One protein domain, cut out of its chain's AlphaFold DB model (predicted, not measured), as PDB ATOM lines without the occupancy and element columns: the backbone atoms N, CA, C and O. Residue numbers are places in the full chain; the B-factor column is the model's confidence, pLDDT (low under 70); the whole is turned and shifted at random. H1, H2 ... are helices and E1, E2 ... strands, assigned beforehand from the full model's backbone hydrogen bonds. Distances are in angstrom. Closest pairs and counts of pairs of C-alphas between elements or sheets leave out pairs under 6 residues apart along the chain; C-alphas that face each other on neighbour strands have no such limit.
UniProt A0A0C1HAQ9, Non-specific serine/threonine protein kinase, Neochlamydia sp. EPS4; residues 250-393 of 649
ATOM      1  N   PRO A 250    -131.383 476.709 -18.040       62.22
ATOM      2  CA  PRO A 250    -130.983 477.740 -17.080       62.22
ATOM      3  C   PRO A 250    -130.285 477.164 -15.835       62.22
ATOM      4  O   PRO A 250    -129.997 477.908 -14.898       62.22
ATOM      5  N   SER A 251    -130.046 475.850 -15.781       66.69
ATOM      6  CA  SER A 251    -129.404 475.200 -14.644       66.69
ATOM      7  C   SER A 251    -127.944 475.650 -14.457       66.69
ATOM      8  O   SER A 251    -127.294 476.113 -15.399       66.69
ATOM      9  N   PRO A 252    -127.375 475.492 -13.246       80.06
ATOM     10  CA  PRO A 252    -126.010 475.920 -12.924       80.06
ATOM     11  C   PRO A 252    -124.928 475.030 -13.565       80.06
ATOM     12  O   PRO A 252    -123.820 474.919 -13.038       80.06
ATOM     13  N   HIS A 253    -125.226 474.361 -14.681       84.19
ATOM     14  CA  HIS A 253    -124.354 473.377 -15.304       84.19
ATOM     15  C   HIS A 253    -123.638 473.914 -16.547       84.19
ATOM     16  O   HIS A 253    -124.083 474.825 -17.244       84.19
ATOM     17  N   ALA A 254    -122.494 473.307 -16.832       83.25
ATOM     18  CA  ALA A 254    -121.708 473.466 -18.037       83.25
ATOM     19  C   ALA A 254    -121.590 472.123 -18.758       83.25
ATOM     20  O   ALA A 254    -121.503 471.069 -18.125       83.25
ATOM     21  N   PHE A 255    -121.551 472.175 -20.089       82.31
ATOM     22  CA  PHE A 255    -121.480 470.997 -20.947       82.31
ATOM     23  C   PHE A 255    -120.182 470.988 -21.753       82.31
ATOM     24  O   PHE A 255    -119.899 471.926 -22.489       82.31
ATOM     25  N   PHE A 256    -119.412 469.906 -21.673       80.69
ATOM     26  CA  PHE A 256    -118.178 469.704 -22.424       80.69
ATOM     27  C   PHE A 256    -118.378 468.691 -23.540       80.69
ATOM     28  O   PHE A 256    -118.736 467.546 -23.284       80.69
ATOM     29  N   THR A 257    -118.070 469.096 -24.770       75.62
ATOM     30  CA  THR A 257    -118.086 468.232 -25.956       75.62
ATOM     31  C   THR A 257    -116.747 468.350 -26.699       75.62
ATOM     32  O   THR A 257    -116.252 469.468 -26.869       75.62
ATOM     33  N   PRO A 258    -116.123 467.242 -27.159       75.12
ATOM     34  CA  PRO A 258    -114.942 467.289 -28.016       75.12
ATOM     35  C   PRO A 258    -115.188 468.111 -29.286       75.12
ATOM     36  O   PRO A 258    -116.109 467.826 -30.049       75.12
ATOM     37  N   VAL A 259    -114.326 469.092 -29.559       64.62
ATOM     38  CA  VAL A 259    -114.432 469.938 -30.758       64.62
ATOM     39  C   VAL A 259    -114.211 469.119 -32.038       64.62
ATOM     40  O   VAL A 259    -113.282 468.312 -32.121       64.62
ATOM     41  N   GLY A 260    -115.042 469.365 -33.058       61.09
ATOM     42  CA  GLY A 260    -114.902 468.780 -34.399       61.09
ATOM     43  C   GLY A 260    -115.722 467.512 -34.661       61.09
ATOM     44  O   GLY A 260    -115.405 466.783 -35.597       61.09
ATOM     45  N   SER A 261    -116.751 467.228 -33.859       51.97
ATOM     46  CA  SER A 261    -117.722 466.154 -34.126       51.97
ATOM     47  C   SER A 261    -118.712 466.483 -35.251       51.97
ATOM     48  O   SER A 261    -119.223 465.564 -35.881       51.97
ATOM     49  N   GLU A 262    -118.964 467.765 -35.527       52.22
ATOM     50  CA  GLU A 262    -120.082 468.196 -36.382       52.22
ATOM     51  C   GLU A 262    -119.885 467.909 -37.879       52.22
ATOM     52  O   GLU A 262    -120.856 467.661 -38.582       52.22
ATOM     53  N   ASN A 263    -118.638 467.862 -38.366       53.12
ATOM     54  CA  ASN A 263    -118.331 467.687 -39.797       53.12
ATOM     55  C   ASN A 263    -117.676 466.333 -40.134       53.12
ATOM     56  O   ASN A 263    -117.008 466.196 -41.159       53.12
ATOM     57  N   GLY A 264    -117.863 465.325 -39.278       54.19
ATOM     58  CA  GLY A 264    -117.365 463.963 -39.489       54.19
ATOM     59  C   GLY A 264    -116.205 463.566 -38.571       54.19
ATOM     60  O   GLY A 264    -115.398 464.382 -38.129       54.19
ATOM     61  N   PHE A 265    -116.142 462.266 -38.271       58.31
ATOM     62  CA  PHE A 265    -115.203 461.628 -37.345       58.31
ATOM     63  C   PHE A 265    -113.735 461.878 -37.721       58.31
ATOM     64  O   PHE A 265    -113.137 461.134 -38.498       58.31
ATOM     65  N   THR A 266    -113.110 462.897 -37.131       73.31
ATOM     66  CA  THR A 266    -111.652 463.044 -37.202       73.31
ATOM     67  C   THR A 266    -110.983 462.170 -36.141       73.31
ATOM     68  O   THR A 266    -111.457 462.050 -35.016       73.31
ATOM     69  N   LEU A 267    -109.818 461.593 -36.446       76.31
ATOM     70  CA  LEU A 267    -109.031 460.822 -35.470       76.31
ATOM     71  C   LEU A 267    -108.759 461.619 -34.171       76.31
ATOM     72  O   LEU A 267    -108.692 461.055 -33.081       76.31
ATOM     73  N   LYS A 268    -108.657 462.952 -34.279       74.69
ATOM     74  CA  LYS A 268    -108.503 463.865 -33.139       74.69
ATOM     75  C   LYS A 268    -109.715 463.863 -32.204       74.69
ATOM     76  O   LYS A 268    -109.513 463.867 -30.992       74.69
ATOM     77  N   SER A 269    -110.943 463.834 -32.731       74.00
ATOM     78  CA  SER A 269    -112.146 463.817 -31.890       74.00
ATOM     79  C   SER A 269    -112.274 462.502 -31.119       74.00
ATOM     80  O   SER A 269    -112.665 462.523 -29.954       74.00
ATOM     81  N   TYR A 270    -111.840 461.377 -31.701       80.81
ATOM     82  CA  TYR A 270    -111.782 460.088 -31.002       80.81
ATOM     83  C   TYR A 270    -110.804 460.112 -29.820       80.81
ATOM     84  O   TYR A 270    -111.168 459.731 -28.709       80.81
ATOM     85  N   PHE A 271    -109.579 460.607 -30.033       82.06
ATOM     86  CA  PHE A 271    -108.611 460.751 -28.943       82.06
ATOM     87  C   PHE A 271    -109.114 461.695 -27.855       82.06
ATOM     88  O   PHE A 271    -108.959 461.396 -26.674       82.06
ATOM     89  N   LYS A 272    -109.759 462.802 -28.240       82.38
ATOM     90  CA  LYS A 272    -110.289 463.753 -27.267       82.38
ATOM     91  C   LYS A 272    -111.463 463.182 -26.473       82.38
ATOM     92  O   LYS A 272    -111.524 463.390 -25.270       82.38
ATOM     93  N   LYS A 273    -112.352 462.415 -27.112       86.19
ATOM     94  CA  LYS A 273    -113.406 461.659 -26.420       86.19
ATOM     95  C   LYS A 273    -112.809 460.707 -25.383       86.19
ATOM     96  O   LYS A 273    -113.278 460.688 -24.254       86.19
ATOM     97  N   ALA A 274    -111.781 459.941 -25.758       87.25
ATOM     98  CA  ALA A 274    -111.119 459.015 -24.842       87.25
ATOM     99  C   ALA A 274    -110.446 459.739 -23.662       87.25
ATOM    100  O   ALA A 274    -110.546 459.271 -22.537       87.25
ATOM    101  N   GLU A 275    -109.814 460.892 -23.909       87.12
ATOM    102  CA  GLU A 275    -109.226 461.738 -22.860       87.12
ATOM    103  C   GLU A 275    -110.290 462.212 -21.857       87.12
ATOM    104  O   GLU A 275    -110.111 462.024 -20.660       87.12
ATOM    105  N   ILE A 276    -111.414 462.763 -22.337       86.12
ATOM    106  CA  ILE A 276    -112.499 463.235 -21.460       86.12
ATOM    107  C   ILE A 276    -113.137 462.062 -20.705       86.12
ATOM    108  O   ILE A 276    -113.394 462.171 -19.512       86.12
ATOM    109  N   ALA A 277    -113.377 460.927 -21.366       89.69
ATOM    110  CA  ALA A 277    -113.953 459.754 -20.713       89.69
ATOM    111  C   ALA A 277    -113.044 459.205 -19.596       89.69
ATOM    112  O   ALA A 277    -113.539 458.834 -18.531       89.69
ATOM    113  N   GLU A 278    -111.724 459.188 -19.808       91.19
ATOM    114  CA  GLU A 278    -110.766 458.786 -18.771       91.19
ATOM    115  C   GLU A 278    -110.704 459.807 -17.626       91.19
ATOM    116  O   GLU A 278    -110.581 459.418 -16.466       91.19
ATOM    117  N   GLU A 279    -110.854 461.101 -17.917       91.06
ATOM    118  CA  GLU A 279    -110.955 462.144 -16.892       91.06
ATOM    119  C   GLU A 279    -112.214 461.970 -16.026       91.06
ATOM    120  O   GLU A 279    -112.114 461.952 -14.799       91.06
ATOM    121  N   VAL A 280    -113.382 461.738 -16.639       91.19
ATOM    122  CA  VAL A 280    -114.644 461.450 -15.923       91.19
ATOM    123  C   VAL A 280    -114.510 460.202 -15.054       91.19
ATOM    124  O   VAL A 280    -114.967 460.175 -13.911       91.19
ATOM    125  N   LYS A 281    -113.880 459.152 -15.582       94.19
ATOM    126  CA  LYS A 281    -113.613 457.929 -14.824       94.19
ATOM    127  C   LYS A 281    -112.686 458.203 -13.637       94.19
ATOM    128  O   LYS A 281    -113.000 457.787 -12.527       94.19
ATOM    129  N   THR A 282    -111.608 458.956 -13.847       94.75
ATOM    130  CA  THR A 282    -110.668 459.352 -12.787       94.75
ATOM    131  C   THR A 282    -111.372 460.154 -11.692       94.75
ATOM    132  O   THR A 282    -111.193 459.866 -10.513       94.75
ATOM    133  N   ALA A 283    -112.238 461.101 -12.062       93.25
ATOM    134  CA  ALA A 283    -113.051 461.874 -11.125       93.25
ATOM    135  C   ALA A 283    -113.958 460.975 -10.257       93.25
ATOM    136  O   ALA A 283    -113.992 461.115  -9.032       93.25
ATOM    137  N   LYS A 284    -114.633 459.994 -10.872       92.12
ATOM    138  CA  LYS A 284    -115.445 458.992 -10.157       92.12
ATOM    139  C   LYS A 284    -114.597 458.119  -9.229       92.12
ATOM    140  O   LYS A 284    -114.990 457.876  -8.089       92.12
ATOM    141  N   ASP A 285    -113.427 457.681  -9.686       94.19
ATOM    142  CA  ASP A 285    -112.505 456.862  -8.897       94.19
ATOM    143  C   ASP A 285    -111.948 457.630  -7.690       94.19
ATOM    144  O   ASP A 285    -111.811 457.045  -6.611       94.19
ATOM    145  N   ILE A 286    -111.673 458.932  -7.835       94.94
ATOM    146  CA  ILE A 286    -111.294 459.823  -6.730       94.94
ATOM    147  C   ILE A 286    -112.439 459.908  -5.723       94.94
ATOM    148  O   ILE A 286    -112.220 459.606  -4.553       94.94
ATOM    149  N   LYS A 287    -113.664 460.232  -6.169       92.12
ATOM    150  CA  LYS A 287    -114.849 460.333  -5.297       92.12
ATOM    151  C   LYS A 287    -115.075 459.045  -4.496       92.12
ATOM    152  O   LYS A 287    -115.251 459.084  -3.281       92.12
ATOM    153  N   ASN A 288    -114.984 457.889  -5.154       90.44
ATOM    154  CA  ASN A 288    -115.130 456.583  -4.508       90.44
ATOM    155  C   ASN A 288    -113.968 456.247  -3.564       90.44
ATOM    156  O   ASN A 288    -114.175 455.628  -2.521       90.44
ATOM    157  N   SER A 289    -112.737 456.621  -3.915       93.00
ATOM    158  CA  SER A 289    -111.573 456.381  -3.056       93.00
ATOM    159  C   SER A 289    -111.605 457.269  -1.817       93.00
ATOM    160  O   SER A 289    -111.283 456.795  -0.733       93.00
ATOM    161  N   LEU A 290    -112.056 458.515  -1.964       91.75
ATOM    162  CA  LEU A 290    -112.259 459.446  -0.864       91.75
ATOM    163  C   LEU A 290    -113.347 458.942   0.087       91.75
ATOM    164  O   LEU A 290    -113.109 458.850   1.285       91.75
ATOM    165  N   PHE A 291    -114.483 458.488  -0.454       89.69
ATOM    166  CA  PHE A 291    -115.534 457.826   0.324       89.69
ATOM    167  C   PHE A 291    -114.976 456.681   1.185       89.69
ATOM    168  O   PHE A 291    -115.194 456.630   2.395       89.69
ATOM    169  N   ARG A 292    -114.165 455.798   0.586       89.75
ATOM    170  CA  ARG A 292    -113.514 454.682   1.293       89.75
ATOM    171  C   ARG A 292    -112.511 455.147   2.350       89.75
ATOM    172  O   ARG A 292    -112.427 454.528   3.410       89.75
ATOM    173  N   ALA A 293    -111.727 456.179   2.042       90.12
ATOM    174  CA  ALA A 293    -110.707 456.725   2.931       90.12
ATOM    175  C   ALA A 293    -111.321 457.375   4.178       90.12
ATOM    176  O   ALA A 293    -110.744 457.254   5.252       90.12
ATOM    177  N   THR A 294    -112.501 457.986   4.049       88.00
ATOM    178  CA  THR A 294    -113.245 458.591   5.164       88.00
ATOM    179  C   THR A 294    -114.023 457.557   5.972       88.00
ATOM    180  O   THR A 294    -113.998 457.585   7.199       88.00
ATOM    181  N   LEU A 295    -114.675 456.595   5.307       87.06
ATOM    182  CA  LEU A 295    -115.504 455.596   5.986       87.06
ATOM    183  C   LEU A 295    -114.679 454.685   6.909       87.06
ATOM    184  O   LEU A 295    -115.105 454.365   8.016       87.06
ATOM    185  N   ARG A 296    -113.486 454.265   6.469       89.19
ATOM    186  CA  ARG A 296    -112.655 453.293   7.201       89.19
ATOM    187  C   ARG A 296    -112.274 453.750   8.616       89.19
ATOM    188  O   ARG A 296    -112.551 452.987   9.541       89.19
ATOM    189  N   PRO A 297    -111.670 454.938   8.828       87.44
ATOM    190  CA  PRO A 297    -111.341 455.417  10.169       87.44
ATOM    191  C   PRO A 297    -112.568 455.585  11.064       87.44
ATOM    192  O   PRO A 297    -112.507 455.207  12.228       87.44
ATOM    193  N   LEU A 298    -113.689 456.090  10.531       83.62
ATOM    194  CA  LEU A 298    -114.915 456.307  11.311       83.62
ATOM    195  C   LEU A 298    -115.490 454.997  11.863       83.62
ATOM    196  O   LEU A 298    -115.868 454.912  13.036       83.62
ATOM    197  N   VAL A 299    -115.502 453.949  11.033       85.19
ATOM    198  CA  VAL A 299    -115.915 452.612  11.469       85.19
ATOM    199  C   VAL A 299    -114.872 452.021  12.427       85.19
ATOM    200  O   VAL A 299    -115.232 451.526  13.488       85.19
ATOM    201  N   ALA A 300    -113.575 452.129  12.130       84.88
ATOM    202  CA  ALA A 300    -112.520 451.595  12.997       84.88
ATOM    203  C   ALA A 300    -112.476 452.243  14.397       84.88
ATOM    204  O   ALA A 300    -112.103 451.584  15.359       84.88
ATOM    205  N   GLN A 301    -112.881 453.509  14.534       84.06
ATOM    206  CA  GLN A 301    -112.999 454.191  15.832       84.06
ATOM    207  C   GLN A 301    -114.209 453.736  16.657       84.06
ATOM    208  O   GLN A 301    -114.306 454.067  17.836       84.06
ATOM    209  N   SER A 302    -115.171 453.059  16.034       80.25
ATOM    210  CA  SER A 302    -116.455 452.714  16.657       80.25
ATOM    211  C   SER A 302    -116.598 451.215  16.924       80.25
ATOM    212  O   SER A 302    -117.488 450.817  17.668       80.25
ATOM    213  N   PHE A 303    -115.729 450.389  16.337       81.75
ATOM    214  CA  PHE A 303    -115.842 448.933  16.343       81.75
ATOM    215  C   PHE A 303    -114.479 448.258  16.515       81.75
ATOM    216  O   PHE A 303    -113.451 448.796  16.103       81.75
ATOM    217  N   ALA A 304    -114.471 447.043  17.072       82.06
ATOM    218  CA  ALA A 304    -113.278 446.201  17.100       82.06
ATOM    219  C   ALA A 304    -112.760 445.939  15.673       82.06
ATOM    220  O   ALA A 304    -113.531 445.882  14.713       82.06
ATOM    221  N   SER A 305    -111.446 445.754  15.518       75.56
ATOM    222  CA  SER A 305    -110.776 445.753  14.205       75.56
ATOM    223  C   SER A 305    -111.334 444.730  13.203       75.56
ATOM    224  O   SER A 305    -111.444 445.039  12.014       75.56
ATOM    225  N   GLN A 306    -111.718 443.533  13.662       75.00
ATOM    226  CA  GLN A 306    -112.289 442.489  12.802       75.00
ATOM    227  C   GLN A 306    -113.713 442.816  12.332       75.00
ATOM    228  O   GLN A 306    -114.047 442.552  11.173       75.00
ATOM    229  N   ASP A 307    -114.529 443.427  13.189       79.81
ATOM    230  CA  ASP A 307    -115.897 443.825  12.848       79.81
ATOM    231  C   ASP A 307    -115.890 445.061  11.952       79.81
ATOM    232  O   ASP A 307    -116.604 445.107  10.952       79.81
ATOM    233  N   ALA A 308    -114.991 446.013  12.217       81.31
ATOM    234  CA  ALA A 308    -114.847 447.224  11.423       81.31
ATOM    235  C   ALA A 308    -114.571 446.928   9.940       81.31
ATOM    236  O   ALA A 308    -115.192 447.521   9.058       81.31
ATOM    237  N   ALA A 309    -113.678 445.978   9.647       83.00
ATOM    238  CA  ALA A 309    -113.373 445.591   8.271       83.00
ATOM    239  C   ALA A 309    -114.590 444.976   7.557       83.00
ATOM    240  O   ALA A 309    -114.877 445.341   6.417       83.00
ATOM    241  N   LYS A 310    -115.333 444.088   8.235       84.12
ATOM    242  CA  LYS A 310    -116.557 443.475   7.695       84.12
ATOM    243  C   LYS A 310    -117.654 444.510   7.454       84.12
ATOM    244  O   LYS A 310    -118.280 444.477   6.398       84.12
ATOM    245  N   ILE A 311    -117.855 445.436   8.394       82.06
ATOM    246  CA  ILE A 311    -118.828 446.531   8.280       82.06
ATOM    247  C   ILE A 311    -118.483 447.408   7.075       82.06
ATOM    248  O   ILE A 311    -119.339 447.645   6.226       82.06
ATOM    249  N   VAL A 312    -117.223 447.844   6.956       84.69
ATOM    250  CA  VAL A 312    -116.762 448.656   5.820       84.69
ATOM    251  C   VAL A 312    -116.984 447.919   4.501       84.69
ATOM    252  O   VAL A 312    -117.572 448.490   3.588       84.69
ATOM    253  N   GLU A 313    -116.549 446.665   4.379       85.62
ATOM    254  CA  GLU A 313    -116.739 445.879   3.152       85.62
ATOM    255  C   GLU A 313    -118.227 445.672   2.831       85.62
ATOM    256  O   GLU A 313    -118.621 445.797   1.675       85.62
ATOM    257  N   GLY A 314    -119.075 445.436   3.838       86.00
ATOM    258  CA  GLY A 314    -120.528 445.339   3.679       86.00
ATOM    259  C   GLY A 314    -121.137 446.623   3.115       86.00
ATOM    260  O   GLY A 314    -121.796 446.587   2.072       86.00
ATOM    261  N   VAL A 315    -120.842 447.767   3.744       84.31
ATOM    262  CA  VAL A 315    -121.301 449.093   3.301       84.31
ATOM    263  C   VAL A 315    -120.808 449.391   1.885       84.31
ATOM    264  O   VAL A 315    -121.606 449.780   1.038       84.31
ATOM    265  N   LEU A 316    -119.527 449.153   1.589       83.94
ATOM    266  CA  LEU A 316    -118.952 449.383   0.259       83.94
ATOM    267  C   LEU A 316    -119.501 448.426  -0.810       83.94
ATOM    268  O   LEU A 316    -119.551 448.788  -1.987       83.94
ATOM    269  N   LYS A 317    -119.902 447.209  -0.423       84.94
ATOM    270  CA  LYS A 317    -120.531 446.228  -1.315       84.94
ATOM    271  C   LYS A 317    -121.967 446.620  -1.652       84.94
ATOM    272  O   LYS A 317    -122.365 446.457  -2.803       84.94
ATOM    273  N   LYS A 318    -122.735 447.127  -0.679       85.56
ATOM    274  CA  LYS A 318    -124.118 447.579  -0.899       85.56
ATOM    275  C   LYS A 318    -124.170 448.931  -1.612       85.56
ATOM    276  O   LYS A 318    -124.908 449.081  -2.581       85.56
ATOM    277  N   TYR A 319    -123.363 449.889  -1.169       84.31
ATOM    278  CA  TYR A 319    -123.319 451.244  -1.710       84.31
ATOM    279  C   TYR A 319    -122.043 451.417  -2.527       84.31
ATOM    280  O   TYR A 319    -120.968 451.744  -2.022       84.31
ATOM    281  N   ASN A 320    -122.169 451.164  -3.828       76.12
ATOM    282  CA  ASN A 320    -121.041 451.159  -4.758       76.12
ATOM    283  C   ASN A 320    -120.421 452.551  -5.001       76.12
ATOM    284  O   ASN A 320    -119.351 452.638  -5.611       76.12
ATOM    285  N   ASN A 321    -121.076 453.628  -4.557       78.75
ATOM    286  CA  ASN A 321    -120.599 455.001  -4.672       78.75
ATOM    287  C   ASN A 321    -121.203 455.917  -3.590       78.75
ATOM    288  O   ASN A 321    -122.214 455.585  -2.972       78.75
ATOM    289  N   LEU A 322    -120.588 457.091  -3.406       78.44
ATOM    290  CA  LEU A 322    -120.997 458.083  -2.406       78.44
ATOM    291  C   LEU A 322    -122.426 458.606  -2.617       78.44
ATOM    292  O   LEU A 322    -123.122 458.819  -1.640       78.44
ATOM    293  N   ALA A 323    -122.887 458.790  -3.860       78.69
ATOM    294  CA  ALA A 323    -124.230 459.326  -4.112       78.69
ATOM    295  C   ALA A 323    -125.323 458.356  -3.641       78.69
ATOM    296  O   ALA A 323    -126.248 458.773  -2.954       78.69
ATOM    297  N   ALA A 324    -125.158 457.061  -3.931       83.19
ATOM    298  CA  ALA A 324    -126.053 456.026  -3.419       83.19
ATOM    299  C   ALA A 324    -126.042 455.991  -1.883       83.19
ATOM    300  O   ALA A 324    -127.085 455.830  -1.265       83.19
ATOM    301  N   PHE A 325    -124.874 456.169  -1.257       82.88
ATOM    302  CA  PHE A 325    -124.771 456.203   0.201       82.88
ATOM    303  C   PHE A 325    -125.448 457.438   0.821       82.88
ATOM    304  O   PHE A 325    -126.203 457.289   1.778       82.88
ATOM    305  N   SER A 326    -125.230 458.632   0.261       79.44
ATOM    306  CA  SER A 326    -125.846 459.889   0.713       79.44
ATOM    307  C   SER A 326    -127.372 459.878   0.592       79.44
ATOM    308  O   SER A 326    -128.067 460.345   1.494       79.44
ATOM    309  N   GLU A 327    -127.906 459.310  -0.492       83.12
ATOM    310  CA  GLU A 327    -129.353 459.145  -0.675       83.12
ATOM    311  C   GLU A 327    -129.952 458.298   0.451       83.12
ATOM    312  O   GLU A 327    -130.950 458.685   1.055       83.12
ATOM    313  N   VAL A 328    -129.297 457.191   0.820       80.81
ATOM    314  CA  VAL A 328    -129.807 456.350   1.909       80.81
ATOM    315  C   VAL A 328    -129.568 457.000   3.277       80.81
ATOM    316  O   VAL A 328    -130.396 456.837   4.165       80.81
ATOM    317  N   LEU A 329    -128.505 457.795   3.469       80.19
ATOM    318  CA  LEU A 329    -128.279 458.528   4.730       80.19
ATOM    319  C   LEU A 329    -129.399 459.525   5.035       80.19
ATOM    320  O   LEU A 329    -129.688 459.781   6.203       80.19
ATOM    321  N   SER A 330    -130.074 460.019   3.997       82.88
ATOM    322  CA  SER A 330    -131.266 460.860   4.133       82.88
ATOM    323  C   SER A 330    -132.473 460.078   4.682       82.88
ATOM    324  O   SER A 330    -133.389 460.670   5.247       82.88
ATOM    325  N   ASN A 331    -132.456 458.743   4.595       87.81
ATOM    326  CA  ASN A 331    -133.424 457.830   5.197       87.81
ATOM    327  C   ASN A 331    -132.777 457.003   6.326       87.81
ATOM    328  O   ASN A 331    -132.496 455.807   6.188       87.81
ATOM    329  N   GLN A 332    -132.563 457.640   7.482       83.44
ATOM    330  CA  GLN A 332    -131.897 457.004   8.627       83.44
ATOM    331  C   GLN A 332    -132.525 455.663   9.044       83.44
ATOM    332  O   GLN A 332    -131.803 454.768   9.481       83.44
ATOM    333  N   LEU A 333    -133.845 455.492   8.904       86.88
ATOM    334  CA  LEU A 333    -134.537 454.245   9.252       86.88
ATOM    335  C   LEU A 333    -134.078 453.067   8.384       86.88
ATOM    336  O   LEU A 333    -133.845 451.973   8.897       86.88
ATOM    337  N   GLU A 334    -133.904 453.290   7.083       86.56
ATOM    338  CA  GLU A 334    -133.478 452.251   6.147       86.56
ATOM    339  C   GLU A 334    -132.017 451.845   6.371       86.56
ATOM    340  O   GLU A 334    -131.688 450.655   6.345       86.56
ATOM    341  N   ILE A 335    -131.141 452.809   6.678       83.38
ATOM    342  CA  ILE A 335    -129.756 452.498   7.047       83.38
ATOM    343  C   ILE A 335    -129.684 451.760   8.382       83.38
ATOM    344  O   ILE A 335    -128.953 450.772   8.476       83.38
ATOM    345  N   LYS A 336    -130.450 452.185   9.398       86.38
ATOM    346  CA  LYS A 336    -130.531 451.460  10.679       86.38
ATOM    347  C   LYS A 336    -130.945 450.015  10.444       86.38
ATOM    348  O   LYS A 336    -130.261 449.104  10.904       86.38
ATOM    349  N   LYS A 337    -132.000 449.806   9.652       88.94
ATOM    350  CA  LYS A 337    -132.478 448.473   9.276       88.94
ATOM    351  C   LYS A 337    -131.383 447.653   8.591       88.94
ATOM    352  O   LYS A 337    -131.140 446.522   8.991       88.94
ATOM    353  N   TYR A 338    -130.661 448.232   7.631       87.31
ATOM    354  CA  TYR A 338    -129.540 447.562   6.968       87.31
ATOM    355  C   TYR A 338    -128.432 447.144   7.946       87.31
ATOM    356  O   TYR A 338    -127.979 445.999   7.910       87.31
ATOM    357  N   PHE A 339    -128.003 448.043   8.833       86.38
ATOM    358  CA  PHE A 339    -126.956 447.728   9.800       86.38
ATOM    359  C   PHE A 339    -127.371 446.611  10.767       86.38
ATOM    360  O   PHE A 339    -126.568 445.732  11.077       86.38
ATOM    361  N   ILE A 340    -128.629 446.606  11.201       86.62
ATOM    362  CA  ILE A 340    -129.148 445.607  12.139       86.62
ATOM    363  C   ILE A 340    -129.364 444.260  11.443       86.62
ATOM    364  O   ILE A 340    -128.909 443.223  11.924       86.62
ATOM    365  N   GLU A 341    -130.038 444.257  10.294       89.56
ATOM    366  CA  GLU A 341    -130.481 443.022   9.646       89.56
ATOM    367  C   GLU A 341    -129.373 442.340   8.843       89.56
ATOM    368  O   GLU A 341    -129.224 441.120   8.935       89.56
ATOM    369  N   GLU A 342    -128.572 443.100   8.092       86.00
ATOM    370  CA  GLU A 342    -127.556 442.547   7.184       86.00
ATOM    371  C   GLU A 342    -126.178 442.476   7.839       86.00
ATOM    372  O   GLU A 342    -125.480 441.471   7.728       86.00
ATOM    373  N   ILE A 343    -125.789 443.535   8.551       84.38
ATOM    374  CA  ILE A 343    -124.473 443.625   9.199       84.38
ATOM    375  C   ILE A 343    -124.492 443.003  10.609       84.38
ATOM    376  O   ILE A 343    -123.433 442.762  11.184       84.38
ATOM    377  N   LYS A 344    -125.679 442.641  11.125       88.94
ATOM    378  CA  LYS A 344    -125.888 442.029  12.454       88.94
ATOM    379  C   LYS A 344    -125.380 442.905  13.602       88.94
ATOM    380  O   LYS A 344    -124.878 442.407  14.604       88.94
ATOM    381  N   MET A 345    -125.515 444.217  13.441       87.12
ATOM    382  CA  MET A 345    -125.094 445.223  14.412       87.12
ATOM    383  C   MET A 345    -126.204 445.485  15.441       87.12
ATOM    384  O   MET A 345    -127.387 445.404  15.104       87.12
ATOM    385  N   SER A 346    -125.862 445.822  16.690       89.81
ATOM    386  CA  SER A 346    -126.892 446.207  17.665       89.81
ATOM    387  C   SER A 346    -127.536 447.550  17.288       89.81
ATOM    388  O   SER A 346    -126.926 448.381  16.610       89.81
ATOM    389  N   MET A 347    -128.771 447.796  17.739       89.94
ATOM    390  CA  MET A 347    -129.467 449.074  17.506       89.94
ATOM    391  C   MET A 347    -128.668 450.276  18.045       89.94
ATOM    392  O   MET A 347    -128.609 451.330  17.408       89.94
ATOM    393  N   GLU A 348    -128.024 450.103  19.199       89.50
ATOM    394  CA  GLU A 348    -127.171 451.116  19.823       89.50
ATOM    395  C   GLU A 348    -125.942 451.415  18.956       89.50
ATOM    396  O   GLU A 348    -125.689 452.565  18.608       89.50
ATOM    397  N   GLN A 349    -125.242 450.376  18.497       85.44
ATOM    398  CA  GLN A 349    -124.095 450.514  17.600       85.44
ATOM    399  C   GLN A 349    -124.464 451.168  16.260       85.44
ATOM    400  O   GLN A 349    -123.721 452.009  15.755       85.44
ATOM    401  N   ALA A 350    -125.614 450.804  15.681       86.62
ATOM    402  CA  ALA A 350    -126.139 451.417  14.460       86.62
ATOM    403  C   ALA A 350    -126.441 452.904  14.641       86.62
ATOM    404  O   ALA A 350    -126.170 453.694  13.739       86.62
ATOM    405  N   THR A 351    -126.957 453.283  15.808       88.19
ATOM    406  CA  THR A 351    -127.234 454.682  16.137       88.19
ATOM    407  C   THR A 351    -125.934 455.467  16.311       88.19
ATOM    408  O   THR A 351    -125.755 456.459  15.617       88.19
ATOM    409  N   ILE A 352    -124.971 454.960  17.092       86.12
ATOM    410  CA  ILE A 352    -123.650 455.594  17.271       86.12
ATOM    411  C   ILE A 352    -122.936 455.792  15.929       86.12
ATOM    412  O   ILE A 352    -122.348 456.847  15.680       86.12
ATOM    413  N   LEU A 353    -122.961 454.780  15.055       83.38
ATOM    414  CA  LEU A 353    -122.337 454.886  13.741       83.38
ATOM    415  C   LEU A 353    -123.038 455.944  12.882       83.38
ATOM    416  O   LEU A 353    -122.356 456.742  12.254       83.38
ATOM    417  N   LEU A 354    -124.370 455.983  12.864       84.56
ATOM    418  CA  LEU A 354    -125.123 456.982  12.103       84.56
ATOM    419  C   LEU A 354    -124.915 458.410  12.603       84.56
ATOM    420  O   LEU A 354    -124.767 459.307  11.779       84.56
ATOM    421  N   ASP A 355    -124.834 458.605  13.917       84.62
ATOM    422  CA  ASP A 355    -124.559 459.915  14.510       84.62
ATOM    423  C   ASP A 355    -123.163 460.415  14.110       84.62
ATOM    424  O   ASP A 355    -122.973 461.593  13.808       84.62
ATOM    425  N   LYS A 356    -122.184 459.502  14.024       82.50
ATOM    426  CA  LYS A 356    -120.843 459.805  13.501       82.50
ATOM    427  C   LYS A 356    -120.807 459.994  11.987       82.50
ATOM    428  O   LYS A 356    -119.906 460.656  11.492       82.50
ATOM    429  N   LEU A 357    -121.746 459.412  11.246       78.75
ATOM    430  CA  LEU A 357    -121.885 459.561   9.797       78.75
ATOM    431  C   LEU A 357    -122.744 460.785   9.438       78.75
ATOM    432  O   LEU A 357    -123.507 460.719   8.472       78.75
ATOM    433  N   SER A 358    -122.647 461.879  10.202       77.31
ATOM    434  CA  SER A 358    -123.508 463.048  10.010       77.31
ATOM    435  C   SER A 358    -123.500 463.517   8.551       77.31
ATOM    436  O   SER A 358    -122.456 463.546   7.891       77.31
ATOM    437  N   LEU A 359    -124.681 463.869   8.030       70.38
ATOM    438  CA  LEU A 359    -124.854 464.297   6.634       70.38
ATOM    439  C   LEU A 359    -123.892 465.434   6.268       70.38
ATOM    440  O   LEU A 359    -123.270 465.404   5.210       70.38
ATOM    441  N   GLU A 360    -123.667 466.360   7.201       74.19
ATOM    442  CA  GLU A 360    -122.770 467.499   7.017       74.19
ATOM    443  C   GLU A 360    -121.319 467.089   6.709       74.19
ATOM    444  O   GLU A 360    -120.654 467.725   5.888       74.19
ATOM    445  N   GLN A 361    -120.805 466.011   7.313       75.25
ATOM    446  CA  GLN A 361    -119.453 465.531   7.009       75.25
ATOM    447  C   GLN A 361    -119.352 464.966   5.588       75.25
ATOM    448  O   GLN A 361    -118.320 465.125   4.931       75.25
ATOM    449  N   TRP A 362    -120.416 464.323   5.107       79.88
ATOM    450  CA  TRP A 362    -120.449 463.681   3.794       79.88
ATOM    451  C   TRP A 362    -120.725 464.659   2.660       79.88
ATOM    452  O   TRP A 362    -120.088 464.547   1.613       79.88
ATOM    453  N   ASP A 363    -121.593 465.643   2.883       76.62
ATOM    454  CA  ASP A 363    -121.876 466.702   1.910       76.62
ATOM    455  C   ASP A 363    -120.631 467.553   1.636       76.62
ATOM    456  O   ASP A 363    -120.391 468.003   0.515       76.62
ATOM    457  N   ASN A 364    -119.773 467.698   2.646       82.56
ATOM    458  CA  ASN A 364    -118.515 468.421   2.531       82.56
ATOM    459  C   ASN A 364    -117.350 467.578   1.985       82.56
ATOM    460  O   ASN A 364    -116.268 468.129   1.733       82.56
ATOM    461  N   LEU A 365    -117.521 466.262   1.814       84.06
ATOM    462  CA  LEU A 365    -116.428 465.369   1.446       84.06
ATOM    463  C   LEU A 365    -116.033 465.549  -0.023       84.06
ATOM    464  O   LEU A 365    -116.761 465.164  -0.938       84.06
ATOM    465  N   GLY A 366    -114.838 466.097  -0.261       88.62
ATOM    466  CA  GLY A 366    -114.394 466.423  -1.613       88.62
ATOM    467  C   GLY A 366    -115.153 467.602  -2.223       88.62
ATOM    468  O   GLY A 366    -115.112 467.770  -3.440       88.62
ATOM    469  N   ALA A 367    -115.803 468.443  -1.408       92.81
ATOM    470  CA  ALA A 367    -116.503 469.644  -1.874       92.81
ATOM    471  C   ALA A 367    -115.580 470.588  -2.669       92.81
ATOM    472  O   ALA A 367    -116.025 471.262  -3.596       92.81
ATOM    473  N   ASN A 368    -114.275 470.572  -2.369       96.19
ATOM    474  CA  ASN A 368    -113.238 471.330  -3.072       96.19
ATOM    475  C   ASN A 368    -112.594 470.563  -4.248       96.19
ATOM    476  O   ASN A 368    -111.513 470.927  -4.718       96.19
ATOM    477  N   LEU A 369    -113.241 469.510  -4.754       96.31
ATOM    478  CA  LEU A 369    -112.845 468.760  -5.946       96.31
ATOM    479  C   LEU A 369    -113.974 468.808  -6.983       96.31
ATOM    480  O   LEU A 369    -115.121 468.491  -6.685       96.31
ATOM    481  N   ALA A 370    -113.668 469.152  -8.235       94.38
ATOM    482  CA  ALA A 370    -114.643 469.203  -9.328       94.38
ATOM    483  C   ALA A 370    -114.934 467.796  -9.891       94.38
ATOM    484  O   ALA A 370    -114.792 467.540 -11.085       94.38
ATOM    485  N   VAL A 371    -115.297 466.854  -9.016       93.38
ATOM    486  CA  VAL A 371    -115.510 465.432  -9.352       93.38
ATOM    487  C   VAL A 371    -116.950 465.105  -9.764       93.38
ATOM    488  O   VAL A 371    -117.280 463.955 -10.051       93.38
ATOM    489  N   GLU A 372    -117.812 466.116  -9.831       90.06
ATOM    490  CA  GLU A 372    -119.230 466.030 -10.207       90.06
ATOM    491  C   GLU A 372    -119.397 466.056 -11.737       90.06
ATOM    492  O   GLU A 372    -120.156 466.846 -12.299       90.06
ATOM    493  N   MET A 373    -118.615 465.231 -12.435       89.44
ATOM    494  CA  MET A 373    -118.687 465.094 -13.886       89.44
ATOM    495  C   MET A 373    -119.600 463.928 -14.264       89.44
ATOM    496  O   MET A 373    -119.367 462.776 -13.885       89.44
ATOM    497  N   GLU A 374    -120.617 464.220 -15.063       90.31
ATOM    498  CA  GLU A 374    -121.618 463.253 -15.497       90.31
ATOM    499  C   GLU A 374    -121.627 463.134 -17.011       90.31
ATOM    500  O   GLU A 374    -121.733 464.121 -17.732       90.31
ATOM    501  N   GLU A 375    -121.547 461.910 -17.516       91.62
ATOM    502  CA  GLU A 375    -121.766 461.687 -18.937       91.62
ATOM    503  C   GLU A 375    -123.241 461.922 -19.274       91.62
ATOM    504  O   GLU A 375    -124.139 461.383 -18.628       91.62
ATOM    505  N   VAL A 376    -123.489 462.723 -20.306       88.38
ATOM    506  CA  VAL A 376    -124.839 462.998 -20.787       88.38
ATOM    507  C   VAL A 376    -125.318 461.822 -21.638       88.38
ATOM    508  O   VAL A 376    -124.617 461.369 -22.551       88.38
ATOM    509  N   ALA A 377    -126.534 461.352 -21.346       87.75
ATOM    510  CA  ALA A 377    -127.197 460.282 -22.087       87.75
ATOM    511  C   ALA A 377    -127.248 460.579 -23.595       87.75
ATOM    512  O   ALA A 377    -127.423 461.732 -23.988       87.75
ATOM    513  N   ASP A 378    -127.158 459.538 -24.429       85.44
ATOM    514  CA  ASP A 378    -127.076 459.658 -25.895       85.44
ATOM    515  C   ASP A 378    -128.150 460.579 -26.496       85.44
ATOM    516  O   ASP A 378    -127.852 461.387 -27.371       85.44
ATOM    517  N   SER A 379    -129.380 460.512 -25.979       84.31
ATOM    518  CA  SER A 379    -130.522 461.317 -26.432       84.31
ATOM    519  C   SER A 379    -130.439 462.807 -26.086       84.31
ATOM    520  O   SER A 379    -131.156 463.608 -26.678       84.31
ATOM    521  N   LYS A 380    -129.588 463.187 -25.127       83.62
ATOM    522  CA  LYS A 380    -129.399 464.566 -24.645       83.62
ATOM    523  C   LYS A 380    -128.035 465.144 -25.031       83.62
ATOM    524  O   LYS A 380    -127.696 466.255 -24.628       83.62
ATOM    525  N   ARG A 381    -127.231 464.387 -25.780       83.44
ATOM    526  CA  ARG A 381    -125.914 464.815 -26.250       83.44
ATOM    527  C   ARG A 381    -126.030 465.966 -27.241       83.44
ATOM    528  O   ARG A 381    -126.872 465.954 -28.138       83.44
ATOM    529  N   ILE A 382    -125.130 466.933 -27.118       78.75
ATOM    530  CA  ILE A 382    -125.097 468.103 -27.994       78.75
ATOM    531  C   ILE A 382    -124.647 467.640 -29.381       78.75
ATOM    532  O   ILE A 382    -123.537 467.132 -29.543       78.75
ATOM    533  N   ASN A 383    -125.524 467.776 -30.379       82.06
ATOM    534  CA  ASN A 383    -125.287 467.337 -31.760       82.06
ATOM    535  C   ASN A 383    -124.864 465.853 -31.864       82.06
ATOM    536  O   ASN A 383    -124.047 465.485 -32.706       82.06
ATOM    537  N   GLY A 384    -125.369 464.998 -30.960       79.69
ATOM    538  CA  GLY A 384    -125.025 463.570 -30.888       79.69
ATOM    539  C   GLY A 384    -123.578 463.269 -30.461       79.69
ATOM    540  O   GLY A 384    -123.167 462.107 -30.413       79.69
ATOM    541  N   ALA A 385    -122.786 464.292 -30.141       80.56
ATOM    542  CA  ALA A 385    -121.391 464.152 -29.754       80.56
ATOM    543  C   ALA A 385    -121.253 463.764 -28.280       80.56
ATOM    544  O   ALA A 385    -122.107 464.077 -27.465       80.56
ATOM    545  N   TYR A 386    -120.162 463.087 -27.912       84.69
ATOM    546  CA  TYR A 386    -119.906 462.756 -26.507       84.69
ATOM    547  C   TYR A 386    -119.924 464.028 -25.653       84.69
ATOM    548  O   TYR A 386    -119.112 464.919 -25.891       84.69
ATOM    549  N   THR A 387    -120.833 464.101 -24.685       84.38
ATOM    550  CA  THR A 387    -121.026 465.292 -23.856       84.38
ATOM    551  C   THR A 387    -120.914 464.918 -22.385       84.38
ATOM    552  O   THR A 387    -121.469 463.909 -21.953       84.38
ATOM    553  N   VAL A 388    -120.221 465.750 -21.615       89.06
ATOM    554  CA  VAL A 388    -120.128 465.663 -20.155       89.06
ATOM    555  C   VAL A 388    -120.743 466.913 -19.546       89.06
ATOM    556  O   VAL A 388    -120.460 468.015 -19.992       89.06
ATOM    557  N   LYS A 389    -121.580 466.742 -18.533       89.31
ATOM    558  CA  LYS A 389    -122.185 467.779 -17.703       89.31
ATOM    559  C   LYS A 389    -121.359 467.941 -16.423       89.31
ATOM    560  O   LYS A 389    -120.922 466.951 -15.846       89.31
ATOM    561  N   THR A 390    -121.184 469.170 -15.953       89.62
ATOM    562  CA  THR A 390    -120.657 469.481 -14.611       89.62
ATOM    563  C   THR A 390    -121.205 470.821 -14.122       89.62
ATOM    564  O   THR A 390    -121.912 471.482 -14.873       89.62
ATOM    565  N   PHE A 391    -120.872 471.269 -12.913       88.50
ATOM    566  CA  PHE A 391    -121.220 472.615 -12.454       88.50
ATOM    567  C   PHE A 391    -120.395 473.702 -13.144       88.50
ATOM    568  O   PHE A 391    -119.175 473.593 -13.309       88.50
ATOM    569  N   LYS A 392    -121.064 474.793 -13.506       87.62
ATOM    570  CA  LYS A 392    -120.455 475.957 -14.138       87.62
ATOM    571  C   LYS A 392    -119.669 476.762 -13.104       87.62
ATOM    572  O   LYS A 392    -120.239 477.309 -12.166       87.62
ATOM    573  N   ALA A 393    -118.360 476.853 -13.305       90.19
ATOM    574  CA  ALA A 393    -117.513 477.773 -12.558       90.19
ATOM    575  C   ALA A 393    -117.686 479.209 -13.074       90.19
ATOM    576  O   ALA A 393    -117.889 479.423 -14.271       90.19
TER     577      ALA A 393
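What this domain is: This is residues 250 to 393 of the 649 residues of the protein "Non-specific serine/threonine protein kinase" of Neochlamydia sp. EPS4 (UniProt A0A0C1HAQ9). One long helix, H1, makes most of the length; its last part meets a loosely packed head of five shorter helices, H2 to H6. Away from that head, E1 and E2 form a small antiparallel ribbon, and a long unnamed stretch, residues 364 to 387, leads to it from the head. The printed part has 144 residues, ordered E1, H1, H2, H3, H4, H5, H6, E2, and is mostly helix. It is loose, with a radius of gyration of the C-alphas of 19.5 A, and spans 62 by 32 by 26 A.

Where its parts are: Find C-alpha 253 at (-124.354, 473.377, -15.304), where E1 begins, residues 253 to 256. H1, residues 267 to 300, runs 49.5 A from (-109.031, 460.822, -35.470). Next come H2, residues 305 to 318, 20.2 A; H3, 322 to 329; H4, 332 to 341; H5, 347 to 356; and H6, 359 to 363. E2, residues 388 to 391, ends at C-alpha 391, (-121.220, 472.615, -12.454).

How they stand to each other: Look first at E1 and E2, antiparallel at 147 degrees: N 254 and O 390 are 2.7 A apart, within hydrogen-bond range. H1 and H2 form a helical hairpin and touch, closest C-alphas Ala 300 and Ala 308, 5.2 A. H1 only just touches H3, with 3 pairs of C-alphas within 8 A, closest Phe 291 and Leu 322, 6.1 A. H4 touches H5, closest C-alphas Lys 336 and Ala 350, 5.8 A. H3 touches H6, closest C-alphas Leu 329 and Leu 359, 7.0 A. Every O i to N i+4 pair is within range in H3, H4, H5 and H6; H1 has 28 of 30, H2 9 of 10.

The domain as a whole: The farthest C-alphas, Asn 263 and Glu 348, are 62.5 A apart. The printed part has no cut; its long link is H6 to E2. Look for pLDDT under 70 at residues 250 to 251 and 259 to 265.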